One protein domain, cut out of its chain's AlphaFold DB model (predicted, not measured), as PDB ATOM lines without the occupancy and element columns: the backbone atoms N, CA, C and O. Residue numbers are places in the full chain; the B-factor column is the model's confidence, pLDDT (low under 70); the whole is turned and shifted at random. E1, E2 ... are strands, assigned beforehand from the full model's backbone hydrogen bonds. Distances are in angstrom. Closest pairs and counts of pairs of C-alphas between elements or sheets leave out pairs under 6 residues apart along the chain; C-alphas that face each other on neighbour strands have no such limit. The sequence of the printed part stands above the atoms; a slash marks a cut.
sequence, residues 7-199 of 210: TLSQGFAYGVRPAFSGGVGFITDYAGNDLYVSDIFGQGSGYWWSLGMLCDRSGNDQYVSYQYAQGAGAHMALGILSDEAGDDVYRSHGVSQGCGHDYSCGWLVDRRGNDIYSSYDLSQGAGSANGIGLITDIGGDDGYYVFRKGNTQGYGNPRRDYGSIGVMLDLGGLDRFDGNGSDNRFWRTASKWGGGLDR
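Overview. This is residues 7 to 199 of the 210 residues of an uncharacterized protein of candidate division Zixibacteria bacterium (UniProt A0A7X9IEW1). With little regular structure, the chain winds in stacked turns, a flat solenoid with sheet E1-E3-E5-E7-E9-E11-E14-E13, mixed, along one wall and parallel sheet E2-E4-E6-E8-E10-E12 along another. The 193 printed residues hold strands E1 to E14 in chain order, no named helix: all strand, though only 61 residues are in named elements. It is compact, radius of gyration of the C-alphas 14.9 A, spanning 48 by 44 by 21 A.

Along the chain. The larger sheet has E1 (24 to 28), from C-alpha 24 at (44.216, 51.818, -26.212), E3 (51 to 55), E5 (78 to 82), E7 (105 to 110), E9 (132 to 137), E11 (165 to 170), E13 (186 to 188) and E14 (194 to 198), ending with C-alpha 198 at (56.951, 27.126, -42.664). E7, E9 and E11 each measure 16.7 A. The other has E2 (35 to 37), E4 (62 to 64), E6 (89 to 91), E8 (116 to 119), E10 (143 to 146) and E12 (176 to 178).

Arrangement. E7 and E9 are parallel, 2 degrees, N 106 and O 132 2.9 A apart. Hairpin E13 and E14 is antiparallel, N 187 and O 196 2.9 A apart. E8 and E10 are parallel, 6 degrees, N 117 and O 143 2.8 A apart.

Size, cuts and confidence. The farthest C-alphas, Ala 19 and Leu 174, are 48.0 A apart. Long links include E10 to E11. The printed part has no cut; no printed residue is under 70 in pLDDT.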
ATOM      1  N   THR A   7      30.784  45.245 -33.150       97.25
ATOM      2  CA  THR A   7      30.952  44.715 -31.793       97.25
ATOM      3  C   THR A   7      31.676  45.713 -30.894       97.25
ATOM      4  O   THR A   7      31.223  45.965 -29.784       97.25
ATOM      5  N   LEU A   8      32.780  46.296 -31.372       97.25
ATOM      6  CA  LEU A   8      33.581  47.304 -30.668       97.25
ATOM      7  C   LEU A   8      34.033  46.859 -29.256       97.25
ATOM      8  O   LEU A   8      33.944  47.632 -28.304       97.25
ATOM      9  N   SER A   9      34.487  45.608 -29.098       97.94
ATOM     10  CA  SER A   9      34.841  45.025 -27.786       97.94
ATOM     11  C   SER A   9      36.077  44.111 -27.838       97.94
ATOM     12  O   SER A   9      36.760  44.064 -28.857       97.94
ATOM     13  N   GLN A  10      36.374  43.391 -26.745       98.44
ATOM     14  CA  GLN A  10      37.439  42.372 -26.667       98.44
ATOM     15  C   GLN A  10      38.806  42.924 -27.093       98.44
ATOM     16  O   GLN A  10      39.400  42.480 -28.070       98.44
ATOM     17  N   GLY A  11      39.266  43.970 -26.405       98.31
ATOM     18  CA  GLY A  11      40.541  44.615 -26.721       98.31
ATOM     19  C   GLY A  11      40.512  45.548 -27.935       98.31
ATOM     20  O   GLY A  11      41.559  46.051 -28.315       98.31
ATOM     21  N   PHE A  12      39.353  45.811 -28.550       98.62
ATOM     22  CA  PHE A  12      39.238  46.788 -29.636       98.62
ATOM     23  C   PHE A  12      39.433  48.237 -29.163       98.62
ATOM     24  O   PHE A  12      38.960  48.620 -28.091       98.62
ATOM     25  N   ALA A  13      40.032  49.075 -30.014       98.44
ATOM     26  CA  ALA A  13      40.058  50.524 -29.828       98.44
ATOM     27  C   ALA A  13      39.890  51.282 -31.136       98.44
ATOM     28  O   ALA A  13      40.380  50.857 -32.186       98.44
ATOM     29  N   TYR A  14      39.288  52.471 -31.056       97.81
ATOM     30  CA  TYR A  14      39.180  53.346 -32.213       97.81
ATOM     31  C   TYR A  14      39.230  54.837 -31.912       97.81
ATOM     32  O   TYR A  14      38.964  55.281 -30.795       97.81
ATOM     33  N   GLY A  15      39.587  55.603 -32.942       96.69
ATOM     34  CA  GLY A  15      39.499  57.059 -32.963       96.69
ATOM     35  C   GLY A  15      38.283  57.561 -33.736       96.69
ATOM     36  O   GLY A  15      37.712  56.863 -34.576       96.69
ATOM     37  N   VAL A  16      37.894  58.811 -33.490       94.75
ATOM     38  CA  VAL A  16      36.774  59.451 -34.188       94.75
ATOM     39  C   VAL A  16      37.269  60.014 -35.513       94.75
ATOM     40  O   VAL A  16      37.781  61.128 -35.583       94.75
ATOM     41  N   ARG A  17      37.113  59.253 -36.592       92.19
ATOM     42  CA  ARG A  17      37.535  59.673 -37.932       92.19
ATOM     43  C   ARG A  17      36.661  60.811 -38.500       92.19
ATOM     44  O   ARG A  17      35.440  60.698 -38.442       92.19
ATOM     45  N   PRO A  18      37.235  61.852 -39.144       92.56
ATOM     46  CA  PRO A  18      38.665  62.160 -39.275       92.56
ATOM     47  C   PRO A  18      39.213  63.078 -38.162       92.56
ATOM     48  O   PRO A  18      40.325  63.575 -38.292       92.56
ATOM     49  N   ALA A  19      38.438  63.345 -37.112       94.06
ATOM     50  CA  ALA A  19      38.689  64.407 -36.141       94.06
ATOM     51  C   ALA A  19      39.767  64.084 -35.089       94.06
ATOM     52  O   ALA A  19      40.631  64.919 -34.836       94.06
ATOM     53  N   PHE A  20      39.726  62.898 -34.471       96.19
ATOM     54  CA  PHE A  20      40.551  62.556 -33.307       96.19
ATOM     55  C   PHE A  20      41.149  61.147 -33.433       96.19
ATOM     56  O   PHE A  20      40.446  60.209 -33.807       96.19
ATOM     57  N   SER A  21      42.437  60.994 -33.110       96.31
ATOM     58  CA  SER A  21      43.124  59.693 -33.020       96.31
ATOM     59  C   SER A  21      42.554  58.812 -31.894       96.31
ATOM     60  O   SER A  21      41.991  59.344 -30.937       96.31
ATOM     61  N   GLY A  22      42.662  57.481 -32.007       86.44
ATOM     62  CA  GLY A  22      42.048  56.537 -31.060       86.44
ATOM     63  C   GLY A  22      42.983  55.931 -30.025       86.44
ATOM     64  O   GLY A  22      44.122  55.668 -30.336       86.44
ATOM     65  N   GLY A  23      42.513  55.705 -28.795       96.25
ATOM     66  CA  GLY A  23      43.331  55.269 -27.652       96.25
ATOM     67  C   GLY A  23      43.747  53.790 -27.645       96.25
ATOM     68  O   GLY A  23      44.028  53.194 -28.683       96.25
ATOM     69  N   VAL A  24      43.798  53.209 -26.443       98.50
ATOM     70  CA  VAL A  24      44.216  51.818 -26.212       98.50
ATOM     71  C   VAL A  24      43.039  50.992 -25.706       98.50
ATOM     72  O   VAL A  24      42.350  51.400 -24.770       98.50
ATOM     73  N   GLY A  25      42.835  49.831 -26.315       98.44
ATOM     74  CA  GLY A  25      41.914  48.788 -25.886       98.44
ATOM     75  C   GLY A  25      42.738  47.553 -25.571       98.44
ATOM     76  O   GLY A  25      43.594  47.162 -26.361       98.44
ATOM     77  N   PHE A  26      42.527  46.974 -24.396       98.00
ATOM     78  CA  PHE A  26      43.302  45.829 -23.951       98.00
ATOM     79  C   PHE A  26      42.440  44.897 -23.112       98.00
ATOM     80  O   PHE A  26      41.720  45.349 -22.221       98.00
ATOM     81  N   ILE A  27      42.531  43.605 -23.401       98.19
ATOM     82  CA  ILE A  27      42.073  42.539 -22.520       98.19
ATOM     83  C   ILE A  27      43.213  41.538 -22.350       98.19
ATOM     84  O   ILE A  27      43.934  41.246 -23.304       98.19
ATOM     85  N   THR A  28      43.368  41.047 -21.124       98.44
ATOM     86  CA  THR A  28      44.198  39.888 -20.825       98.44
ATOM     87  C   THR A  28      43.322  38.860 -20.135       98.44
ATOM     88  O   THR A  28      42.675  39.195 -19.140       98.44
ATOM     89  N   ASP A  29      43.308  37.651 -20.670       98.44
ATOM     90  CA  ASP A  29      42.865  36.464 -19.956       98.44
ATOM     91  C   ASP A  29      44.098  35.710 -19.441       98.44
ATOM     92  O   ASP A  29      45.224  35.971 -19.875       98.44
ATOM     93  N   TYR A  30      43.921  34.885 -18.417       98.12
ATOM     94  CA  TYR A  30      45.001  34.147 -17.771       98.12
ATOM     95  C   TYR A  30      44.839  32.634 -17.870       98.12
ATOM     96  O   TYR A  30      45.850  31.941 -17.744       98.12
ATOM     97  N   ALA A  31      43.605  32.144 -17.948       97.88
ATOM     98  CA  ALA A  31      43.277  30.733 -17.982       97.88
ATOM     99  C   ALA A  31      41.779  30.551 -18.217       97.88
ATOM    100  O   ALA A  31      40.963  31.099 -17.471       97.88
ATOM    101  N   GLY A  32      41.429  29.614 -19.080       98.38
ATOM    102  CA  GLY A  32      40.047  29.220 -19.297       98.38
ATOM    103  C   GLY A  32      39.942  28.358 -20.538       98.38
ATOM    104  O   GLY A  32      40.951  27.931 -21.054       98.38
ATOM    105  N   ASN A  33      38.728  28.012 -20.947       98.75
ATOM    106  CA  ASN A  33      38.480  27.589 -22.322       98.75
ATOM    107  C   ASN A  33      37.396  28.542 -22.811       98.75
ATOM    108  O   ASN A  33      36.212  28.378 -22.475       98.75
ATOM    109  N   ASP A  34      37.807  29.565 -23.530       98.69
ATOM    110  CA  ASP A  34      37.049  30.766 -23.779       98.69
ATOM    111  C   ASP A  34      36.504  30.813 -25.200       98.69
ATOM    112  O   ASP A  34      37.076  30.340 -26.183       98.69
ATOM    113  N   LEU A  35      35.312  31.393 -25.311       98.75
ATOM    114  CA  LEU A  35      34.653  31.616 -26.587       98.75
ATOM    115  C   LEU A  35      34.578  33.120 -26.844       98.75
ATOM    116  O   LEU A  35      33.647  33.811 -26.415       98.75
ATOM    117  N   TYR A  36      35.541  33.620 -27.607       98.75
ATOM    118  CA  TYR A  36      35.578  34.995 -28.074       98.75
ATOM    119  C   TYR A  36      34.728  35.128 -29.338       98.75
ATOM    120  O   TYR A  36      35.119  34.699 -30.423       98.75
ATOM    121  N   VAL A  37      33.562  35.771 -29.228       98.62
ATOM    122  CA  VAL A  37      32.680  36.035 -30.381       98.62
ATOM    123  C   VAL A  37      32.596  37.524 -30.667       98.62
ATOM    124  O   VAL A  37      32.209  38.316 -29.809       98.62
ATOM    125  N   SER A  38      32.907  37.905 -31.899       98.19
ATOM    126  CA  SER A  38      32.648  39.239 -32.440       98.19
ATOM    127  C   SER A  38      32.073  39.127 -33.852       98.19
ATOM    128  O   SER A  38      32.069  38.054 -34.446       98.19
ATOM    129  N   ASP A  39      31.533  40.213 -34.395       97.88
ATOM    130  CA  ASP A  39      31.128  40.274 -35.801       97.88
ATOM    131  C   ASP A  39      32.106  41.189 -36.537       97.88
ATOM    132  O   ASP A  39      33.058  40.698 -37.141       97.88
ATOM    133  N   ILE A  40      31.959  42.509 -36.417       98.06
ATOM    134  CA  ILE A  40      32.922  43.463 -36.974       98.06
ATOM    135  C   ILE A  40      33.561  44.286 -35.852       98.06
ATOM    136  O   ILE A  40      32.838  44.848 -35.029       98.06
ATOM    137  N   PHE A  41      34.894  44.410 -35.865       98.06
ATOM    138  CA  PHE A  41      35.697  45.132 -34.865       98.06
ATOM    139  C   PHE A  41      35.688  44.485 -33.474       98.06
ATOM    140  O   PHE A  41      34.914  44.861 -32.591       98.06
ATOM    141  N   GLY A  42      36.586  43.524 -33.270       98.19
ATOM    142  CA  GLY A  42      36.810  42.871 -31.978       98.19
ATOM    143  C   GLY A  42      38.190  42.226 -31.876       98.19
ATOM    144  O   GLY A  42      39.020  42.417 -32.760       98.19
ATOM    145  N   GLN A  43      38.427  41.455 -30.816       98.69
ATOM    146  CA  GLN A  43      39.574  40.541 -30.675       98.69
ATOM    147  C   GLN A  43      40.928  41.208 -30.971       98.69
ATOM    148  O   GLN A  43      41.642  40.833 -31.903       98.69
ATOM    149  N   GLY A  44      41.238  42.260 -30.214       98.62
ATOM    150  CA  GLY A  44      42.519  42.960 -30.290       98.62
ATOM    151  C   GLY A  44      42.735  43.771 -31.569       98.62
ATOM    152  O   GLY A  44      43.874  44.017 -31.949       98.62
ATOM    153  N   SER A  45      41.674  44.179 -32.271       98.69
ATOM    154  CA  SER A  45      41.807  45.018 -33.471       98.69
ATOM    155  C   SER A  45      41.895  46.520 -33.169       98.69
ATOM    156  O   SER A  45      41.349  47.020 -32.186       98.69
ATOM    157  N   GLY A  46      42.570  47.268 -34.043       98.56
ATOM    158  CA  GLY A  46      42.672  48.730 -33.972       98.56
ATOM    159  C   GLY A  46      42.055  49.415 -35.194       98.56
ATOM    160  O   GLY A  46      42.226  48.950 -36.321       98.56
ATOM    161  N   TYR A  47      41.373  50.544 -34.993       98.44
ATOM    162  CA  TYR A  47      40.840  51.402 -36.055       98.44
ATOM    163  C   TYR A  47      41.172  52.889 -35.834       98.44
ATOM    164  O   TYR A  47      40.759  53.481 -34.845       98.44
ATOM    165  N   TRP A  48      41.792  53.555 -36.811       98.06
ATOM    166  CA  TRP A  48      42.047  55.009 -36.783       98.06
ATOM    167  C   TRP A  48      42.984  55.466 -35.652       98.06
ATOM    168  O   TRP A  48      42.545  55.987 -34.623       98.06
ATOM    169  N   TRP A  49      44.295  55.342 -35.892       98.12
ATOM    170  CA  TRP A  49      45.361  55.797 -34.982       98.12
ATOM    171  C   TRP A  49      45.305  55.197 -33.572       98.12
ATOM    172  O   TRP A  49      45.690  55.876 -32.624       98.12
ATOM    173  N   SER A  50      44.823  53.958 -33.438       98.62
ATOM    174  CA  SER A  50      44.629  53.278 -32.154       98.62
ATOM    175  C   SER A  50      45.447  52.014 -31.976       98.62
ATOM    176  O   SER A  50      46.017  51.491 -32.933       98.62
ATOM    177  N   LEU A  51      45.485  51.534 -30.732       98.81
ATOM    178  CA  LEU A  51      46.038  50.240 -30.353       98.81
ATOM    179  C   LEU A  51      44.925  49.352 -29.794       98.81
ATOM    180  O   LEU A  51      44.358  49.669 -28.748       98.81
ATOM    181  N   GLY A  52      44.644  48.242 -30.468       98.88
ATOM    182  CA  GLY A  52      43.867  47.143 -29.909       98.88
ATOM    183  C   GLY A  52      44.756  45.958 -29.561       98.88
ATOM    184  O   GLY A  52      45.706  45.666 -30.287       98.88
ATOM    185  N   MET A  53      44.465  45.291 -28.446       98.88
ATOM    186  CA  MET A  53      45.246  44.152 -27.976       98.88
ATOM    187  C   MET A  53      44.386  43.140 -27.208       98.88
ATOM    188  O   MET A  53      43.618  43.506 -26.316       98.88
ATOM    189  N   LEU A  54      44.531  41.865 -27.555       98.88
ATOM    190  CA  LEU A  54      44.001  40.717 -26.817       98.88
ATOM    191  C   LEU A  54      45.179  39.809 -26.463       98.88
ATOM    192  O   LEU A  54      45.983  39.491 -27.339       98.88
ATOM    193  N   CYS A  55      45.299  39.437 -25.191       98.81
ATOM    194  CA  CYS A  55      46.277  38.452 -24.741       98.81
ATOM    195  C   CYS A  55      45.594  37.329 -23.978       98.81
ATOM    196  O   CYS A  55      45.055  37.596 -22.907       98.81
ATOM    197  N   ASP A  56      45.681  36.114 -24.490       98.81
ATOM    198  CA  ASP A  56      45.340  34.901 -23.756       98.81
ATOM    199  C   ASP A  56      46.627  34.207 -23.291       98.81
ATOM    200  O   ASP A  56      47.719  34.459 -23.812       98.81
ATOM    201  N   ARG A  57      46.544  33.448 -22.203       98.62
ATOM    202  CA  ARG A  57      47.696  32.805 -21.560       98.62
ATOM    203  C   ARG A  57      47.612  31.293 -21.559       98.62
ATOM    204  O   ARG A  57      48.672  30.666 -21.466       98.62
ATOM    205  N   SER A  58      46.411  30.735 -21.535       98.50
ATOM    206  CA  SER A  58      46.221  29.296 -21.576       98.50
ATOM    207  C   SER A  58      44.753  28.967 -21.757       98.50
ATOM    208  O   SER A  58      43.937  29.419 -20.952       98.50
ATOM    209  N   GLY A  59      44.466  28.024 -22.627       98.62
ATOM    210  CA  GLY A  59      43.129  27.487 -22.757       98.62
ATOM    211  C   GLY A  59      43.010  26.609 -23.969       98.62
ATOM    212  O   GLY A  59      44.005  26.332 -24.599       98.62
ATOM    213  N   ASN A  60      41.821  26.100 -24.255       98.81
ATOM    214  CA  ASN A  60      41.501  25.637 -25.600       98.81
ATOM    215  C   ASN A  60      40.349  26.514 -26.082       98.81
ATOM    216  O   ASN A  60      39.172  26.255 -25.778       98.81
ATOM    217  N   ASP A  61      40.713  27.560 -26.796       98.88
ATOM    218  CA  ASP A  61      39.926  28.747 -27.031       98.88
ATOM    219  C   ASP A  61      39.391  28.799 -28.460       98.88
ATOM    220  O   ASP A  61      39.860  28.170 -29.415       98.88
ATOM    221  N   GLN A  62      38.305  29.546 -28.618       98.94
ATOM    222  CA  GLN A  62      37.664  29.750 -29.906       98.94
ATOM    223  C   GLN A  62      37.515  31.235 -30.193       98.94
ATOM    224  O   GLN A  62      36.682  31.932 -29.610       98.94
ATOM    225  N   TYR A  63      38.250  31.690 -31.198       98.94
ATOM    226  CA  TYR A  63      38.194  33.043 -31.722       98.94
ATOM    227  C   TYR A  63      37.324  33.064 -32.972       98.94
ATOM    228  O   TYR A  63      37.743  32.680 -34.064       98.94
ATOM    229  N   VAL A  64      36.086  33.536 -32.836       98.88
ATOM    230  CA  VAL A  64      35.127  33.598 -33.944       98.88
ATOM    231  C   VAL A  64      34.785  35.046 -34.255       98.88
ATOM    232  O   VAL A  64      34.258  35.771 -33.410       98.88
ATOM    233  N   SER A  65      35.072  35.472 -35.482       98.56
ATOM    234  CA  SER A  65      34.718  36.801 -35.967       98.56
ATOM    235  C   SER A  65      34.253  36.802 -37.420       98.56
ATOM    236  O   SER A  65      34.424  35.823 -38.145       98.56
ATOM    237  N   TYR A  66      33.657  37.901 -37.876       98.25
ATOM    238  CA  TYR A  66      33.453  38.126 -39.301       98.25
ATOM    239  C   TYR A  66      34.615  38.936 -39.871       98.25
ATOM    240  O   TYR A  66      35.373  38.408 -40.681       98.25
ATOM    241  N   GLN A  67      34.805  40.195 -39.476       97.69
ATOM    242  CA  GLN A  67      35.856  41.030 -40.067       97.69
ATOM    243  C   GLN A  67      36.491  42.008 -39.087       97.69
ATOM    244  O   GLN A  67      35.854  42.447 -38.135       97.69
ATOM    245  N   TYR A  68      37.720  42.436 -39.397       98.50
ATOM    246  CA  TYR A  68      38.473  43.385 -38.576       98.50
ATOM    247  C   TYR A  68      38.628  42.870 -37.144       98.50
ATOM    248  O   TYR A  68      38.112  43.456 -36.194       98.50
ATOM    249  N   ALA A  69      39.300  41.733 -37.007       98.75
ATOM    250  CA  ALA A  69      39.467  41.050 -35.734       98.75
ATOM    251  C   ALA A  69      40.785  40.276 -35.678       98.75
ATOM    252  O   ALA A  69      41.557  40.285 -36.633       98.75
ATOM    253  N   GLN A  70      41.039  39.597 -34.562       98.81
ATOM    254  CA  GLN A  70      42.170  38.681 -34.392       98.81
ATOM    255  C   GLN A  70      43.502  39.382 -34.682       98.81
ATOM    256  O   GLN A  70      44.250  39.000 -35.584       98.81
ATOM    257  N   GLY A  71      43.731  40.496 -33.982       98.75
ATOM    258  CA  GLY A  71      44.952  41.288 -34.112       98.75
ATOM    259  C   GLY A  71      45.058  42.099 -35.406       98.75
ATOM    260  O   GLY A  71      46.160  42.414 -35.841       98.75
ATOM    261  N   ALA A  72      43.949  42.438 -36.067       98.81
ATOM    262  CA  ALA A  72      43.986  43.266 -37.275       98.81
ATOM    263  C   ALA A  72      44.105  44.772 -36.980       98.81
ATOM    264  O   ALA A  72      43.405  45.313 -36.122       98.81
ATOM    265  N   GLY A  73      44.926  45.481 -37.755       98.62
ATOM    266  CA  GLY A  73      45.006  46.945 -37.737       98.62
ATOM    267  C   GLY A  73      44.367  47.563 -38.982       98.62
ATOM    268  O   GLY A  73      44.641  47.126 -40.102       98.62
ATOM    269  N   ALA A  74      43.566  48.617 -38.815       98.12
ATOM    270  CA  ALA A  74      42.957  49.370 -39.913       98.12
ATOM    271  C   ALA A  74      43.100  50.897 -39.758       98.12
ATOM    272  O   ALA A  74      42.816  51.469 -38.708       98.12
ATOM    273  N   HIS A  75      43.468  51.572 -40.851       97.06
ATOM    274  CA  HIS A  75      43.676  53.023 -40.918       97.06
ATOM    275  C   HIS A  75      44.662  53.581 -39.869       97.06
ATOM    276  O   HIS A  75      44.257  54.237 -38.909       97.06
ATOM    277  N   MET A  76      45.966  53.397 -40.096       97.50
ATOM    278  CA  MET A  76      47.057  53.872 -39.223       97.50
ATOM    279  C   MET A  76      46.982  53.335 -37.783       97.50
ATOM    280  O   MET A  76      47.399  54.013 -36.848       97.50
ATOM    281  N   ALA A  77      46.422  52.142 -37.591       98.56
ATOM    282  CA  ALA A  77      46.262  51.521 -36.277       98.56
ATOM    283  C   ALA A  77      47.204  50.324 -36.079       98.56
ATOM    284  O   ALA A  77      47.822  49.829 -37.026       98.56
ATOM    285  N   LEU A  78      47.288  49.850 -34.841       98.81
ATOM    286  CA  LEU A  78      47.949  48.612 -34.456       98.81
ATOM    287  C   LEU A  78      46.912  47.670 -33.832       98.81
ATOM    288  O   LEU A  78      46.207  48.060 -32.903       98.81
ATOM    289  N   GLY A  79      46.810  46.456 -34.365       98.88
ATOM    290  CA  GLY A  79      46.072  45.357 -33.747       98.88
ATOM    291  C   GLY A  79      47.026  44.240 -33.343       98.88
ATOM    292  O   GLY A  79      47.954  43.932 -34.095       98.88
ATOM    293  N   ILE A  80      46.813  43.661 -32.165       98.94
ATOM    294  CA  ILE A  80      47.597  42.538 -31.647       98.94
ATOM    295  C   ILE A  80      46.656  41.496 -31.040       98.94
ATOM    296  O   ILE A  80      45.822  41.819 -30.195       98.94
ATOM    297  N   LEU A  81      46.820  40.242 -31.440       98.94
ATOM    298  CA  LEU A  81      46.333  39.086 -30.696       98.94
ATOM    299  C   LEU A  81      47.548  38.235 -30.334       98.94
ATOM    300  O   LEU A  81      48.358  37.933 -31.208       98.94
ATOM    301  N   SER A  82      47.694  37.916 -29.052       98.88
ATOM    302  CA  SER A  82      48.722  37.009 -28.550       98.88
ATOM    303  C   SER A  82      48.047  35.884 -27.793       98.88
ATOM    304  O   SER A  82      47.458  36.158 -26.752       98.88
ATOM    305  N   ASP A  83      48.191  34.667 -28.287       98.81
ATOM    306  CA  ASP A  83      47.926  33.449 -27.532       98.81
ATOM    307  C   ASP A  83      49.265  32.829 -27.113       98.81
ATOM    308  O   ASP A  83      50.319  33.100 -27.702       98.81
ATOM    309  N   GLU A  84      49.272  32.110 -26.004       98.62
ATOM    310  CA  GLU A  84      50.478  31.551 -25.403       98.62
ATOM    311  C   GLU A  84      50.460  30.027 -25.324       98.62
ATOM    312  O   GLU A  84      51.546  29.433 -25.249       98.62
ATOM    313  N   ALA A  85      49.278  29.415 -25.240       98.31
ATOM    314  CA  ALA A  85      49.132  27.976 -25.116       98.31
ATOM    315  C   ALA A  85      47.679  27.540 -25.298       98.31
ATOM    316  O   ALA A  85      46.834  27.931 -24.497       98.31
ATOM    317  N   GLY A  86      47.459  26.568 -26.172       98.56
ATOM    318  CA  GLY A  86      46.146  25.975 -26.334       98.56
ATOM    319  C   GLY A  86      46.009  25.172 -27.602       98.56
ATOM    320  O   GLY A  86      46.786  25.346 -28.517       98.56
ATOM    321  N   ASP A  87      45.056  24.242 -27.648       98.81
ATOM    322  CA  ASP A  87      44.606  23.730 -28.949       98.81
ATOM    323  C   ASP A  87      43.413  24.594 -29.397       98.81
ATOM    324  O   ASP A  87      42.255  24.316 -29.036       98.81
ATOM    325  N   ASP A  88      43.696  25.642 -30.164       98.88
ATOM    326  CA  ASP A  88      42.800  26.766 -30.414       98.88
ATOM    327  C   ASP A  88      42.208  26.779 -31.828       98.88
ATOM    328  O   ASP A  88      42.664  26.158 -32.799       98.88
ATOM    329  N   VAL A  89      41.099  27.510 -31.970       98.94
ATOM    330  CA  VAL A  89      40.420  27.681 -33.259       98.94
ATOM    331  C   VAL A  89      40.220  29.151 -33.582       98.94
ATOM    332  O   VAL A  89      39.377  29.841 -33.008       98.94
ATOM    333  N   TYR A  90      40.876  29.588 -34.652       98.94
ATOM    334  CA  TYR A  90      40.756  30.921 -35.220       98.94
ATOM    335  C   TYR A  90      39.888  30.891 -36.475       98.94
ATOM    336  O   TYR A  90      40.268  30.383 -37.533       98.94
ATOM    337  N   ARG A  91      38.697  31.485 -36.400       98.88
ATOM    338  CA  ARG A  91      37.770  31.595 -37.532       98.88
ATOM    339  C   ARG A  91      37.396  33.039 -37.808       98.88
ATOM    340  O   ARG A  91      36.818  33.713 -36.959       98.88
ATOM    341  N   SER A  92      37.647  33.483 -39.032       98.50
ATOM    342  CA  SER A  92      37.241  34.805 -39.507       98.50
ATOM    343  C   SER A  92      36.736  34.775 -40.952       98.50
ATOM    344  O   SER A  92      36.852  33.767 -41.649       98.50
ATOM    345  N   HIS A  93      36.139  35.866 -41.433       98.00
ATOM    346  CA  HIS A  93      35.913  36.070 -42.864       98.00
ATOM    347  C   HIS A  93      37.076  36.851 -43.475       98.00
ATOM    348  O   HIS A  93      37.784  36.306 -44.312       98.00
ATOM    349  N   GLY A  94      37.283  38.112 -43.100       96.94
ATOM    350  CA  GLY A  94      38.265  38.955 -43.788       96.94
ATOM    351  C   GLY A  94      38.913  40.021 -42.926       96.94
ATOM    352  O   GLY A  94      38.394  40.377 -41.872       96.94
ATOM    353  N   VAL A  95      40.047  40.550 -43.386       98.44
ATOM    354  CA  VAL A  95      40.805  41.601 -42.681       98.44
ATOM    355  C   VAL A  95      41.025  41.212 -41.217       98.44
ATOM    356  O   VAL A  95      40.646  41.935 -40.302       98.44
ATOM    357  N   SER A  96      41.525  39.999 -40.998       98.81
ATOM    358  CA  SER A  96      41.670  39.388 -39.674       98.81
ATOM    359  C   SER A  96      42.997  38.631 -39.573       98.81
ATOM    360  O   SER A  96      43.799  38.688 -40.500       98.81
ATOM    361  N   GLN A  97      43.258  37.940 -38.462       98.75
ATOM    362  CA  GLN A  97      44.432  37.068 -38.269       98.75
ATOM    363  C   GLN A  97      45.741  37.787 -38.613       98.75
ATOM    364  O   GLN A  97      46.436  37.449 -39.578       98.75
ATOM    365  N   GLY A  98      46.003  38.865 -37.873       98.75
ATOM    366  CA  GLY A  98      47.197  39.680 -38.046       98.75
ATOM    367  C   GLY A  98      47.229  40.476 -39.351       98.75
ATOM    368  O   GLY A  98      48.299  40.753 -39.879       98.75
ATOM    369  N   CYS A  99      46.077  40.831 -39.929       98.81
ATOM    370  CA  CYS A  99      46.041  41.659 -41.136       98.81
ATOM    371  C   CYS A  99      46.363  43.134 -40.837       98.81
ATOM    372  O   CYS A  99      45.747  43.752 -39.969       98.81
ATOM    373  N   GLY A 100      47.261  43.733 -41.623       98.62
ATOM    374  CA  GLY A 100      47.472  45.181 -41.647       98.62
ATOM    375  C   GLY A 100      46.801  45.831 -42.852       98.62
ATOM    376  O   GLY A 100      47.165  45.550 -43.997       98.62
ATOM    377  N   HIS A 101      45.862  46.748 -42.622       98.00
ATOM    378  CA  HIS A 101      45.146  47.478 -43.669       98.00
ATOM    379  C   HIS A 101      45.329  48.998 -43.562       98.00
ATOM    380  O   HIS A 101      45.105  49.595 -42.512       98.00
ATOM    381  N   ASP A 102      45.651  49.650 -44.678       96.06
ATOM    382  CA  ASP A 102      45.706  51.116 -44.791       96.06
ATOM    383  C   ASP A 102      46.694  51.766 -43.805       96.06
ATOM    384  O   ASP A 102      46.293  52.356 -42.802       96.06
ATOM    385  N   TYR A 103      47.995  51.613 -44.078       96.38
ATOM    386  CA  TYR A 103      49.110  52.078 -43.226       96.38
ATOM    387  C   TYR A 103      49.114  51.537 -41.785       96.38
ATOM    388  O   TYR A 103      49.765  52.099 -40.908       96.38
ATOM    389  N   SER A 104      48.387  50.454 -41.532       98.25
ATOM    390  CA  SER A 104      48.283  49.833 -40.207       98.25
ATOM    391  C   SER A 104      49.177  48.618 -40.074       98.25
ATOM    392  O   SER A 104      49.562  48.024 -41.080       98.25
ATOM    393  N   CYS A 105      49.424  48.205 -38.839       98.75
ATOM    394  CA  CYS A 105      50.059  46.935 -38.531       98.75
ATOM    395  C   CYS A 105      49.049  46.003 -37.850       98.75
ATOM    396  O   CYS A 105      48.335  46.428 -36.941       98.75
ATOM    397  N   GLY A 106      48.974  44.757 -38.303       98.88
ATOM    398  CA  GLY A 106      48.280  43.688 -37.600       98.88
ATOM    399  C   GLY A 106      49.260  42.581 -37.246       98.88
ATOM    400  O   GLY A 106      50.129  42.252 -38.055       98.88
ATOM    401  N   TRP A 107      49.118  42.020 -36.051       98.94
ATOM    402  CA  TRP A 107      49.931  40.903 -35.593       98.94
ATOM    403  C   TRP A 107      49.080  39.888 -34.835       98.94
ATOM    404  O   TRP A 107      48.443  40.224 -33.838       98.94
ATOM    405  N   LEU A 108      49.075  38.649 -35.319       98.94
ATOM    406  CA  LEU A 108      48.658  37.486 -34.548       98.94
ATOM    407  C   LEU A 108      49.909  36.678 -34.201       98.94
ATOM    408  O   LEU A 108      50.690  36.356 -35.099       98.94
ATOM    409  N   VAL A 109      50.110  36.395 -32.921       98.88
ATOM    410  CA  VAL A 109      51.137  35.464 -32.454       98.88
ATOM    411  C   VAL A 109      50.477  34.370 -31.637       98.88
ATOM    412  O   VAL A 109      49.773  34.681 -30.680       98.88
ATOM    413  N   ASP A 110      50.733  33.132 -32.023       98.75
ATOM    414  CA  ASP A 110      50.445  31.942 -31.233       98.75
ATOM    415  C   ASP A 110      51.777  31.291 -30.878       98.75
ATOM    416  O   ASP A 110      52.752  31.414 -31.627       98.75
ATOM    417  N   ARG A 111      51.883  30.708 -29.687       97.94
ATOM    418  CA  ARG A 111      53.145  30.144 -29.214       97.94
ATOM    419  C   ARG A 111      53.161  28.634 -29.126       97.94
ATOM    420  O   ARG A 111      54.278  28.100 -29.142       97.94
ATOM    421  N   ARG A 112      52.030  27.980 -28.863       96.75
ATOM    422  CA  ARG A 112      52.010  26.554 -28.524       96.75
ATOM    423  C   ARG A 112      50.622  25.955 -28.683       96.75
ATOM    424  O   ARG A 112      49.714  26.384 -27.988       96.75
ATOM    425  N   GLY A 113      50.623  24.755 -29.238       97.94
ATOM    426  CA  GLY A 113      49.504  23.817 -29.219       97.94
ATOM    427  C   GLY A 113      49.127  23.472 -30.646       97.94
ATOM    428  O   GLY A 113      49.952  23.693 -31.507       97.94
ATOM    429  N   ASN A 114      48.028  22.768 -30.898       98.69
ATOM    430  CA  ASN A 114      47.686  22.345 -32.261       98.69
ATOM    431  C   ASN A 114      46.457  23.105 -32.744       98.69
ATOM    432  O   ASN A 114      45.316  22.762 -32.403       98.69
ATOM    433  N   ASP A 115      46.702  24.085 -33.597       98.88
ATOM    434  CA  ASP A 115      45.781  25.165 -33.878       98.88
ATOM    435  C   ASP A 115      45.152  25.067 -35.264       98.88
ATOM    436  O   ASP A 115      45.670  24.493 -36.232       98.88
ATOM    437  N   ILE A 116      43.956  25.643 -35.382       98.94
ATOM    438  CA  ILE A 116      43.224  25.706 -36.647       98.94
ATOM    439  C   ILE A 116      42.930  27.152 -37.017       98.94
ATOM    440  O   ILE A 116      42.045  27.804 -36.461       98.94
ATOM    441  N   TYR A 117      43.554  27.603 -38.100       98.88
ATOM    442  CA  TYR A 117      43.359  28.917 -38.692       98.88
ATOM    443  C   TYR A 117      42.512  28.828 -39.956       98.88
ATOM    444  O   TYR A 117      42.923  28.302 -40.990       98.88
ATOM    445  N   SER A 118      41.325  29.426 -39.917       98.75
ATOM    446  CA  SER A 118      40.411  29.490 -41.056       98.75
ATOM    447  C   SER A 118      39.970  30.917 -41.364       98.75
ATOM    448  O   SER A 118      39.526  31.658 -40.484       98.75
ATOM    449  N   SER A 119      40.082  31.311 -42.633       98.38
ATOM    450  CA  SER A 119      39.625  32.622 -43.101       98.38
ATOM    451  C   SER A 119      39.135  32.601 -44.551       98.38
ATOM    452  O   SER A 119      39.437  31.693 -45.331       98.38
ATOM    453  N   TYR A 120      38.337  33.599 -44.934       98.19
ATOM    454  CA  TYR A 120      37.860  33.732 -46.309       98.19
ATOM    455  C   TYR A 120      38.859  34.506 -47.180       98.19
ATOM    456  O   TYR A 120      39.240  34.003 -48.237       98.19
ATOM    457  N   ASP A 121      39.290  35.701 -46.771       97.75
ATOM    458  CA  ASP A 121      40.255  36.537 -47.497       97.75
ATOM    459  C   ASP A 121      41.067  37.473 -46.581       97.75
ATOM    460  O   ASP A 121      40.795  37.573 -45.388       97.75
ATOM    461  N   LEU A 122      42.089  38.155 -47.128       97.62
ATOM    462  CA  LEU A 122      42.843  39.246 -46.471       97.62
ATOM    463  C   LEU A 122      43.168  38.979 -44.993       97.62
ATOM    464  O   LEU A 122      42.905  39.804 -44.125       97.62
ATOM    465  N   SER A 123      43.708  37.802 -44.716       98.50
ATOM    466  CA  SER A 123      44.006  37.310 -43.372       98.50
ATOM    467  C   SER A 123      45.307  36.500 -43.385       98.50
ATOM    468  O   SER A 123      45.960  36.409 -44.430       98.50
ATOM    469  N   GLN A 124      45.697  35.926 -42.245       98.25
ATOM    470  CA  GLN A 124      46.926  35.134 -42.076       98.25
ATOM    471  C   GLN A 124      48.159  35.937 -42.504       98.25
ATOM    472  O   GLN A 124      48.839  35.626 -43.486       98.25
ATOM    473  N   GLY A 125      48.369  37.059 -41.810       98.19
ATOM    474  CA  GLY A 125      49.504  37.948 -42.044       98.19
ATOM    475  C   GLY A 125      49.444  38.715 -43.367       98.19
ATOM    476  O   GLY A 125      50.473  39.091 -43.919       98.19
ATOM    477  N   ALA A 126      48.254  38.943 -43.929       98.25
ATOM    478  CA  ALA A 126      48.112  39.760 -45.131       98.25
ATOM    479  C   ALA A 126      48.293  41.257 -44.820       98.25
ATOM    480  O   ALA A 126      47.601  41.826 -43.979       98.25
ATOM    481  N   GLY A 127      49.163  41.934 -45.562       98.06
ATOM    482  CA  GLY A 127      49.234  43.386 -45.639       98.06
ATOM    483  C   GLY A 127      48.494  43.902 -46.869       98.06
ATOM    484  O   GLY A 127      48.736  43.466 -47.997       98.06
ATOM    485  N   SER A 128      47.646  44.914 -46.705       96.69
ATOM    486  CA  SER A 128      46.977  45.577 -47.828       96.69
ATOM    487  C   SER A 128      46.946  47.091 -47.681       96.69
ATOM    488  O   SER A 128      46.939  47.635 -46.579       96.69
ATOM    489  N   ALA A 129      46.945  47.795 -48.816       95.25
ATOM    490  CA  ALA A 129      46.947  49.260 -48.839       95.25
ATOM    491  C   ALA A 129      48.050  49.858 -47.946       95.25
ATOM    492  O   ALA A 129      47.787  50.692 -47.091       95.25
ATOM    493  N   ASN A 130      49.295  49.414 -48.146       95.44
ATOM    494  CA  ASN A 130      50.468  49.880 -47.388       95.44
ATOM    495  C   ASN A 130      50.520  49.435 -45.921       95.44
ATOM    496  O   ASN A 130      51.406  49.875 -45.197       95.44
ATOM    497  N   GLY A 131      49.600  48.572 -45.481       97.62
ATOM    498  CA  GLY A 131      49.676  47.955 -44.163       97.62
ATOM    499  C   GLY A 131      50.737  46.855 -44.064       97.62
ATOM    500  O   GLY A 131      51.270  46.385 -45.068       97.62
ATOM    501  N   ILE A 132      51.025  46.447 -42.836       98.62
ATOM    502  CA  ILE A 132      51.941  45.367 -42.479       98.62
ATOM    503  C   ILE A 132      51.114  44.293 -41.776       98.62
ATOM    504  O   ILE A 132      50.534  44.567 -40.731       98.62
ATOM    505  N   GLY A 133      51.012  43.107 -42.365       98.75
ATOM    506  CA  GLY A 133      50.362  41.963 -41.738       98.75
ATOM    507  C   GLY A 133      51.382  40.918 -41.317       98.75
ATOM    508  O   GLY A 133      52.275  40.592 -42.100       98.75
ATOM    509  N   LEU A 134      51.236  40.409 -40.098       98.81
ATOM    510  CA  LEU A 134      52.093  39.389 -39.506       98.81
ATOM    511  C   LEU A 134      51.227  38.310 -38.854       98.81
ATOM    512  O   LEU A 134      50.385  38.612 -38.011       98.81
ATOM    513  N   ILE A 135      51.472  37.055 -39.205       98.62
ATOM    514  CA  ILE A 135      51.100  35.916 -38.365       98.62
ATOM    515  C   ILE A 135      52.372  35.148 -38.016       98.62
ATOM    516  O   ILE A 135      53.275  35.026 -38.851       98.62
ATOM    517  N   THR A 136      52.486  34.727 -36.764       98.56
ATOM    518  CA  THR A 136      53.619  33.953 -36.262       98.56
ATOM    519  C   THR A 136      53.082  32.862 -35.362       98.56
ATOM    520  O   THR A 136      52.702  33.166 -34.237       98.56
ATOM    521  N   ASP A 137      53.070  31.643 -35.874       98.50
ATOM    522  CA  ASP A 137      52.943  30.447 -35.061       98.50
ATOM    523  C   ASP A 137      54.347  29.952 -34.697       98.50
ATOM    524  O   ASP A 137      55.269  30.001 -35.522       98.50
ATOM    525  N   ILE A 138      54.557  29.602 -33.430       97.81
ATOM    526  CA  ILE A 138      55.858  29.151 -32.932       97.81
ATOM    527  C   ILE A 138      55.952  27.626 -32.915       97.81
ATOM    528  O   ILE A 138      57.073  27.114 -33.020       97.81
ATOM    529  N   GLY A 139      54.841  26.905 -32.773       95.06
ATOM    530  CA  GLY A 139      54.888  25.461 -32.909       95.06
ATOM    531  C   GLY A 139      53.638  24.726 -32.466       95.06
ATOM    532  O   GLY A 139      53.050  25.035 -31.432       95.06
ATOM    533  N   GLY A 140      53.386  23.635 -33.169       97.06
ATOM    534  CA  GLY A 140      52.121  22.931 -33.134       97.06
ATOM    535  C   GLY A 140      52.006  22.029 -34.342       97.06
ATOM    536  O   GLY A 140      52.740  22.208 -35.292       97.06
ATOM    537  N   ASP A 141      51.145  21.016 -34.343       98.19
ATOM    538  CA  ASP A 141      50.768  20.393 -35.618       98.19
ATOM    539  C   ASP A 141      49.532  21.122 -36.172       98.19
ATOM    540  O   ASP A 141      48.388  20.697 -35.942       98.19
ATOM    541  N   ASP A 142      49.753  22.187 -36.938       98.62
ATOM    542  CA  ASP A 142      48.755  23.218 -37.209       98.62
ATOM    543  C   ASP A 142      48.045  23.064 -38.561       98.62
ATOM    544  O   ASP A 142      48.421  22.314 -39.478       98.62
ATOM    545  N   GLY A 143      46.913  23.757 -38.692       98.69
ATOM    546  CA  GLY A 143      46.061  23.721 -39.873       98.69
ATOM    547  C   GLY A 143      45.663  25.104 -40.378       98.69
ATOM    548  O   GLY A 143      44.879  25.803 -39.742       98.69
ATOM    549  N   TYR A 144      46.061  25.446 -41.603       98.75
ATOM    550  CA  TYR A 144      45.778  26.735 -42.235       98.75
ATOM    551  C   TYR A 144      44.908  26.588 -43.481       98.75
ATOM    552  O   TYR A 144      45.350  26.106 -44.526       98.75
ATOM    553  N   TYR A 145      43.680  27.089 -43.409       98.56
ATOM    554  CA  TYR A 145      42.674  26.938 -44.458       98.56
ATOM    555  C   TYR A 145      42.174  28.296 -44.937       98.56
ATOM    556  O   TYR A 145      41.646  29.092 -44.155       98.56
ATOM    557  N   VAL A 146      42.298  28.563 -46.239       96.94
ATOM    558  CA  VAL A 146      41.874  29.845 -46.817       96.94
ATOM    559  C   VAL A 146      41.032  29.661 -48.071       96.94
ATOM    560  O   VAL A 146      41.388  28.927 -48.991       96.94
ATOM    561  N   PHE A 147      39.915  30.387 -48.150       97.12
ATOM    562  CA  PHE A 147      39.043  30.304 -49.323       97.12
ATOM    563  C   PHE A 147      39.619  31.077 -50.522       97.12
ATOM    564  O   PHE A 147      39.732  30.548 -51.631       97.12
ATOM    565  N   ARG A 148      40.021  32.340 -50.327       96.00
ATOM    566  CA  ARG A 148      40.665  33.166 -51.359       96.00
ATOM    567  C   ARG A 148      42.175  33.170 -51.186       96.00
ATOM    568  O   ARG A 148      42.755  34.000 -50.493       96.00
ATOM    569  N   LYS A 149      42.830  32.279 -51.924       92.31
ATOM    570  CA  LYS A 149      44.291  32.113 -51.903       92.31
ATOM    571  C   LYS A 149      45.052  33.359 -52.378       92.31
ATOM    572  O   LYS A 149      46.105  33.690 -51.851       92.31
ATOM    573  N   GLY A 150      44.506  34.100 -53.345       93.31
ATOM    574  CA  GLY A 150      45.232  35.180 -54.029       93.31
ATOM    575  C   GLY A 150      45.595  36.411 -53.185       93.31
ATOM    576  O   GLY A 150      46.415  37.209 -53.637       93.31
ATOM    577  N   ASN A 151      44.991  36.595 -52.006       95.25
ATOM    578  CA  ASN A 151      45.203  37.773 -51.157       95.25
ATOM    579  C   ASN A 151      45.276  37.472 -49.648       95.25
ATOM    580  O   ASN A 151      45.008  38.352 -48.837       95.25
ATOM    581  N   THR A 152      45.648  36.249 -49.284       95.62
ATOM    582  CA  THR A 152      45.746  35.767 -47.889       95.62
ATOM    583  C   THR A 152      47.181  35.250 -47.651       95.62
ATOM    584  O   THR A 152      48.051  35.567 -48.457       95.62
ATOM    585  N   GLN A 153      47.481  34.495 -46.591       96.31
ATOM    586  CA  GLN A 153      48.756  33.777 -46.353       96.31
ATOM    587  C   GLN A 153      50.021  34.535 -46.779       96.31
ATOM    588  O   GLN A 153      50.675  34.202 -47.778       96.31
ATOM    589  N   GLY A 154      50.329  35.590 -46.022       97.12
ATOM    590  CA  GLY A 154      51.491  36.443 -46.261       97.12
ATOM    591  C   GLY A 154      51.348  37.371 -47.470       97.12
ATOM    592  O   GLY A 154      52.340  37.777 -48.064       97.12
ATOM    593  N   TYR A 155      50.131  37.701 -47.901       97.50
ATOM    594  CA  TYR A 155      49.911  38.601 -49.036       97.50
ATOM    595  C   TYR A 155      50.398  40.030 -48.796       97.50
ATOM    596  O   TYR A 155      50.106  40.625 -47.770       97.50
ATOM    597  N   GLY A 156      51.050  40.608 -49.804       96.44
ATOM    598  CA  GLY A 156      51.337  42.040 -49.904       96.44
ATOM    599  C   GLY A 156      50.914  42.591 -51.268       96.44
ATOM    600  O   GLY A 156      50.706  41.838 -52.222       96.44
ATOM    601  N   ASN A 157      50.767  43.908 -51.398       94.06
ATOM    602  CA  ASN A 157      50.379  44.557 -52.645       94.06
ATOM    603  C   ASN A 157      50.920  45.987 -52.784       94.06
ATOM    604  O   ASN A 157      51.022  46.722 -51.802       94.06
ATOM    605  N   PRO A 158      51.249  46.426 -54.012       92.31
ATOM    606  CA  PRO A 158      51.579  47.820 -54.256       92.31
ATOM    607  C   PRO A 158      50.319  48.695 -54.173       92.31
ATOM    608  O   PRO A 158      49.264  48.343 -54.706       92.31
ATOM    609  N   ARG A 159      50.430  49.860 -53.535       91.81
ATOM    610  CA  ARG A 159      49.383  50.890 -53.465       91.81
ATOM    611  C   ARG A 159      50.018  52.247 -53.149       91.81
ATOM    612  O   ARG A 159      50.966  52.293 -52.381       91.81
ATOM    613  N   ARG A 160      49.503  53.350 -53.704       89.88
ATOM    614  CA  ARG A 160      49.986  54.723 -53.407       89.88
ATOM    615  C   ARG A 160      51.520  54.870 -53.514       89.88
ATOM    616  O   ARG A 160      52.124  55.482 -52.651       89.88
ATOM    617  N   ASP A 161      52.141  54.236 -54.507       88.38
ATOM    618  CA  ASP A 161      53.601  54.227 -54.721       88.38
ATOM    619  C   ASP A 161      54.461  53.551 -53.625       88.38
ATOM    620  O   ASP A 161      55.686  53.516 -53.735       88.38
ATOM    621  N   TYR A 162      53.839  52.908 -52.628       85.25
ATOM    622  CA  TYR A 162      54.497  52.020 -51.657       85.25
ATOM    623  C   TYR A 162      53.974  50.576 -51.788       85.25
ATOM    624  O   TYR A 162      53.045  50.297 -52.547       85.25
ATOM    625  N   GLY A 163      54.548  49.632 -51.040       90.31
ATOM    626  CA  GLY A 163      54.022  48.269 -50.890       90.31
ATOM    627  C   GLY A 163      53.488  48.022 -49.485       90.31
ATOM    628  O   GLY A 163      54.012  48.591 -48.533       90.31
ATOM    629  N   SER A 164      52.443  47.208 -49.343       96.44
ATOM    630  CA  SER A 164      52.137  46.561 -48.062       96.44
ATOM    631  C   SER A 164      53.026  45.347 -47.851       96.44
ATOM    632  O   SER A 164      53.371  44.693 -48.825       96.44
ATOM    633  N   ILE A 165      53.355  45.031 -46.603       97.56
ATOM    634  CA  ILE A 165      54.160  43.860 -46.248       97.56
ATOM    635  C   ILE A 165      53.228  42.784 -45.700       97.56
ATOM    636  O   ILE A 165      52.458  43.069 -44.789       97.56
ATOM    637  N   GLY A 166      53.296  41.572 -46.239       98.12
ATOM    638  CA  GLY A 166      52.630  40.409 -45.656       98.12
ATOM    639  C   GLY A 166      53.628  39.322 -45.303       98.12
ATOM    640  O   GLY A 166      54.451  38.952 -46.144       98.12
ATOM    641  N   VAL A 167      53.566  38.825 -44.073       98.31
ATOM    642  CA  VAL A 167      54.437  37.752 -43.592       98.31
ATOM    643  C   VAL A 167      53.609  36.738 -42.820       98.31
ATOM    644  O   VAL A 167      52.893  37.084 -41.884       98.31
ATOM    645  N   MET A 168      53.747  35.481 -43.218       98.44
ATOM    646  CA  MET A 168      53.248  34.335 -42.474       98.44
ATOM    647  C   MET A 168      54.427  33.465 -42.063       98.44
ATOM    648  O   MET A 168      55.201  33.057 -42.925       98.44
ATOM    649  N   LEU A 169      54.577  33.233 -40.765       98.44
ATOM    650  CA  LEU A 169      55.587  32.347 -40.211       98.44
ATOM    651  C   LEU A 169      54.880  31.251 -39.433       98.44
ATOM    652  O   LEU A 169      54.109  31.567 -38.533       98.44
ATOM    653  N   ASP A 170      55.179  30.020 -39.799       98.31
ATOM    654  CA  ASP A 170      55.027  28.849 -38.955       98.31
ATOM    655  C   ASP A 170      56.439  28.321 -38.677       98.31
ATOM    656  O   ASP A 170      57.304  28.331 -39.567       98.31
ATOM    657  N   LEU A 171      56.725  28.020 -37.416       97.62
ATOM    658  CA  LEU A 171      58.070  27.754 -36.933       97.62
ATOM    659  C   LEU A 171      58.218  26.391 -36.245       97.62
ATOM    660  O   LEU A 171      59.304  26.118 -35.717       97.62
ATOM    661  N   GLY A 172      57.215  25.512 -36.268       94.75
ATOM    662  CA  GLY A 172      57.337  24.221 -35.595       94.75
ATOM    663  C   GLY A 172      56.201  23.259 -35.875       94.75
ATOM    664  O   GLY A 172      55.065  23.643 -35.726       94.75
ATOM    665  N   GLY A 173      56.543  21.986 -36.098       95.75
ATOM    666  CA  GLY A 173      55.590  20.879 -36.171       95.75
ATOM    667  C   GLY A 173      55.364  20.321 -37.573       95.75
ATOM    668  O   GLY A 173      56.273  20.351 -38.410       95.75
ATOM    669  N   LEU A 174      54.234  19.629 -37.750       96.75
ATOM    670  CA  LEU A 174      53.828  18.960 -38.989       96.75
ATOM    671  C   LEU A 174      52.492  19.508 -39.497       96.75
ATOM    672  O   LEU A 174      51.409  19.031 -39.121       96.75
ATOM    673  N   ASP A 175      52.576  20.404 -40.471       97.88
ATOM    674  CA  ASP A 175      51.496  21.348 -40.726       97.88
ATOM    675  C   ASP A 175      50.700  21.049 -41.990       97.88
ATOM    676  O   ASP A 175      51.127  20.398 -42.956       97.88
ATOM    677  N   ARG A 176      49.461  21.537 -42.001       98.38
ATOM    678  CA  ARG A 176      48.527  21.355 -43.115       98.38
ATOM    679  C   ARG A 176      48.105  22.697 -43.662       98.38
ATOM    680  O   ARG A 176      47.573  23.541 -42.956       98.38
ATOM    681  N   PHE A 177      48.233  22.848 -44.975       97.88
ATOM    682  CA  PHE A 177      47.846  24.065 -45.674       97.88
ATOM    683  C   PHE A 177      46.841  23.758 -46.782       97.88
ATOM    684  O   PHE A 177      47.106  22.956 -47.679       97.88
ATOM    685  N   ASP A 178      45.717  24.468 -46.781       96.88
ATOM    686  CA  ASP A 178      44.881  24.671 -47.961       96.88
ATOM    687  C   ASP A 178      44.939  26.146 -48.365       96.88
ATOM    688  O   ASP A 178      44.102  26.968 -47.991       96.88
ATOM    689  N   GLY A 179      45.977  26.491 -49.126       92.50
ATOM    690  CA  GLY A 179      46.284  27.874 -49.464       92.50
ATOM    691  C   GLY A 179      47.467  28.000 -50.416       92.50
ATOM    692  O   GLY A 179      47.561  27.246 -51.385       92.50
ATOM    693  N   ASN A 180      48.323  28.986 -50.159       90.56
ATOM    694  CA  ASN A 180      49.595  29.201 -50.851       90.56
ATOM    695  C   ASN A 180      50.769  28.485 -50.163       90.56
ATOM    696  O   ASN A 180      51.761  28.203 -50.835       90.56
ATOM    697  N   GLY A 181      50.673  28.254 -48.850       92.75
ATOM    698  CA  GLY A 181      51.698  27.574 -48.061       92.75
ATOM    699  C   GLY A 181      51.687  26.056 -48.217       92.75
ATOM    700  O   GLY A 181      50.797  25.476 -48.844       92.75
ATOM    701  N   SER A 182      52.708  25.420 -47.654       95.06
ATOM    702  CA  SER A 182      52.836  23.967 -47.528       95.06
ATOM    703  C   SER A 182      53.918  23.639 -46.504       95.06
ATOM    704  O   SER A 182      54.905  24.375 -46.460       95.06
ATOM    705  N   ASP A 183      53.783  22.490 -45.843       97.19
ATOM    706  CA  ASP A 183      54.733  21.982 -44.850       97.19
ATOM    707  C   ASP A 183      56.207  22.038 -45.310       97.19
ATOM    708  O   ASP A 183      56.546  21.653 -46.441       97.19
ATOM    709  N   ASN A 184      57.075  22.522 -44.425       95.69
ATOM    710  CA  ASN A 184      58.512  22.710 -44.547       95.69
ATOM    711  C   ASN A 184      58.950  23.485 -45.798       95.69
ATOM    712  O   ASN A 184      59.951  23.147 -46.455       95.69
ATOM    713  N   ARG A 185      58.212  24.540 -46.170       96.06
ATOM    714  CA  ARG A 185      58.543  25.379 -47.332       96.06
ATOM    715  C   ARG A 185      58.468  26.869 -47.070       96.06
ATOM    716  O   ARG A 185      57.654  27.387 -46.326       96.06
ATOM    717  N   PHE A 186      59.258  27.582 -47.861       96.25
ATOM    718  CA  PHE A 186      59.052  28.997 -48.124       96.25
ATOM    719  C   PHE A 186      58.206  29.187 -49.388       96.25
ATOM    720  O   PHE A 186      58.445  28.530 -50.408       96.25
ATOM    721  N   TRP A 187      57.288  30.151 -49.364       95.19
ATOM    722  CA  TRP A 187      56.516  30.576 -50.528       95.19
ATOM    723  C   TRP A 187      56.511  32.093 -50.684       95.19
ATOM    724  O   TRP A 187      56.710  32.873 -49.753       95.19
ATOM    725  N   ARG A 188      56.249  32.524 -51.915       92.94
ATOM    726  CA  ARG A 188      56.036  33.929 -52.261       92.94
ATOM    727  C   ARG A 188      54.612  34.103 -52.728       92.94
ATOM    728  O   ARG A 188      54.055  33.221 -53.378       92.94
ATOM    729  N   THR A 189      54.054  35.268 -52.457       89.25
ATOM    730  CA  THR A 189      52.813  35.659 -53.122       89.25
ATOM    731  C   THR A 189      53.101  36.120 -54.550       89.25
ATOM    732  O   THR A 189      54.254  36.299 -54.946       89.25
ATOM    733  N   ALA A 190      52.055  36.334 -55.352       83.31
ATOM    734  CA  ALA A 190      52.216  36.886 -56.700       83.31
ATOM    735  C   ALA A 190      52.835  38.302 -56.701       83.31
ATOM    736  O   ALA A 190      53.273  38.791 -57.742       83.31
ATOM    737  N   SER A 191      52.871  38.974 -55.544       81.50
ATOM    738  CA  SER A 191      53.541  40.256 -55.370       81.50
ATOM    739  C   SER A 191      54.968  40.082 -54.833       81.50
ATOM    740  O   SER A 191      55.289  39.111 -54.155       81.50
ATOM    741  N   LYS A 192      55.816  41.094 -55.040       89.12
ATOM    742  CA  LYS A 192      57.147  41.167 -54.411       89.12
ATOM    743  C   LYS A 192      57.126  41.568 -52.927       89.12
ATOM    744  O   LYS A 192      58.191  41.760 -52.352       89.12
ATOM    745  N   TRP A 193      55.946  41.778 -52.346       93.75
ATOM    746  CA  TRP A 193      55.780  42.425 -51.046       93.75
ATOM    747  C   TRP A 193      55.236  41.504 -49.954       93.75
ATOM    748  O   TRP A 193      54.849  41.963 -48.887       93.75
ATOM    749  N   GLY A 194      55.206  40.200 -50.201       96.06
ATOM    750  CA  GLY A 194      54.837  39.268 -49.158       96.06
ATOM    751  C   GLY A 194      55.085  37.817 -49.523       96.06
ATOM    752  O   GLY A 194      55.257  37.464 -50.699       96.06
ATOM    753  N   GLY A 195      55.105  36.984 -48.500       97.06
ATOM    754  CA  GLY A 195      55.288  35.548 -48.586       97.06
ATOM    755  C   GLY A 195      55.156  34.923 -47.210       97.06
ATOM    756  O   GLY A 195      54.800  35.592 -46.239       97.06
ATOM    757  N   GLY A 196      55.481  33.646 -47.133       97.69
ATOM    758  CA  GLY A 196      55.536  32.965 -45.858       97.69
ATOM    759  C   GLY A 196      56.589  31.881 -45.826       97.69
ATOM    760  O   GLY A 196      57.190  31.532 -46.847       97.69
ATOM    761  N   LEU A 197      56.847  31.423 -44.619       97.75
ATOM    762  CA  LEU A 197      57.775  30.366 -44.296       97.75
ATOM    763  C   LEU A 197      57.059  29.445 -43.332       97.75
ATOM    764  O   LEU A 197      56.542  29.913 -42.328       97.75
ATOM    765  N   ASP A 198      57.104  28.169 -43.646       98.06
ATOM    766  CA  ASP A 198      56.951  27.126 -42.664       98.06
ATOM    767  C   ASP A 198      58.288  26.384 -42.526       98.06
ATOM    768  O   ASP A 198      58.928  26.020 -43.533       98.06
ATOM    769  N   ARG A 199      58.766  26.270 -41.286       96.44
ATOM    770  CA  ARG A 199      60.003  25.574 -40.939       96.44
ATOM    771  C   ARG A 199      60.088  25.316 -39.443       96.44
ATOM    772  O   ARG A 199      60.314  26.257 -38.692       96.44
TER     773      ARG A 199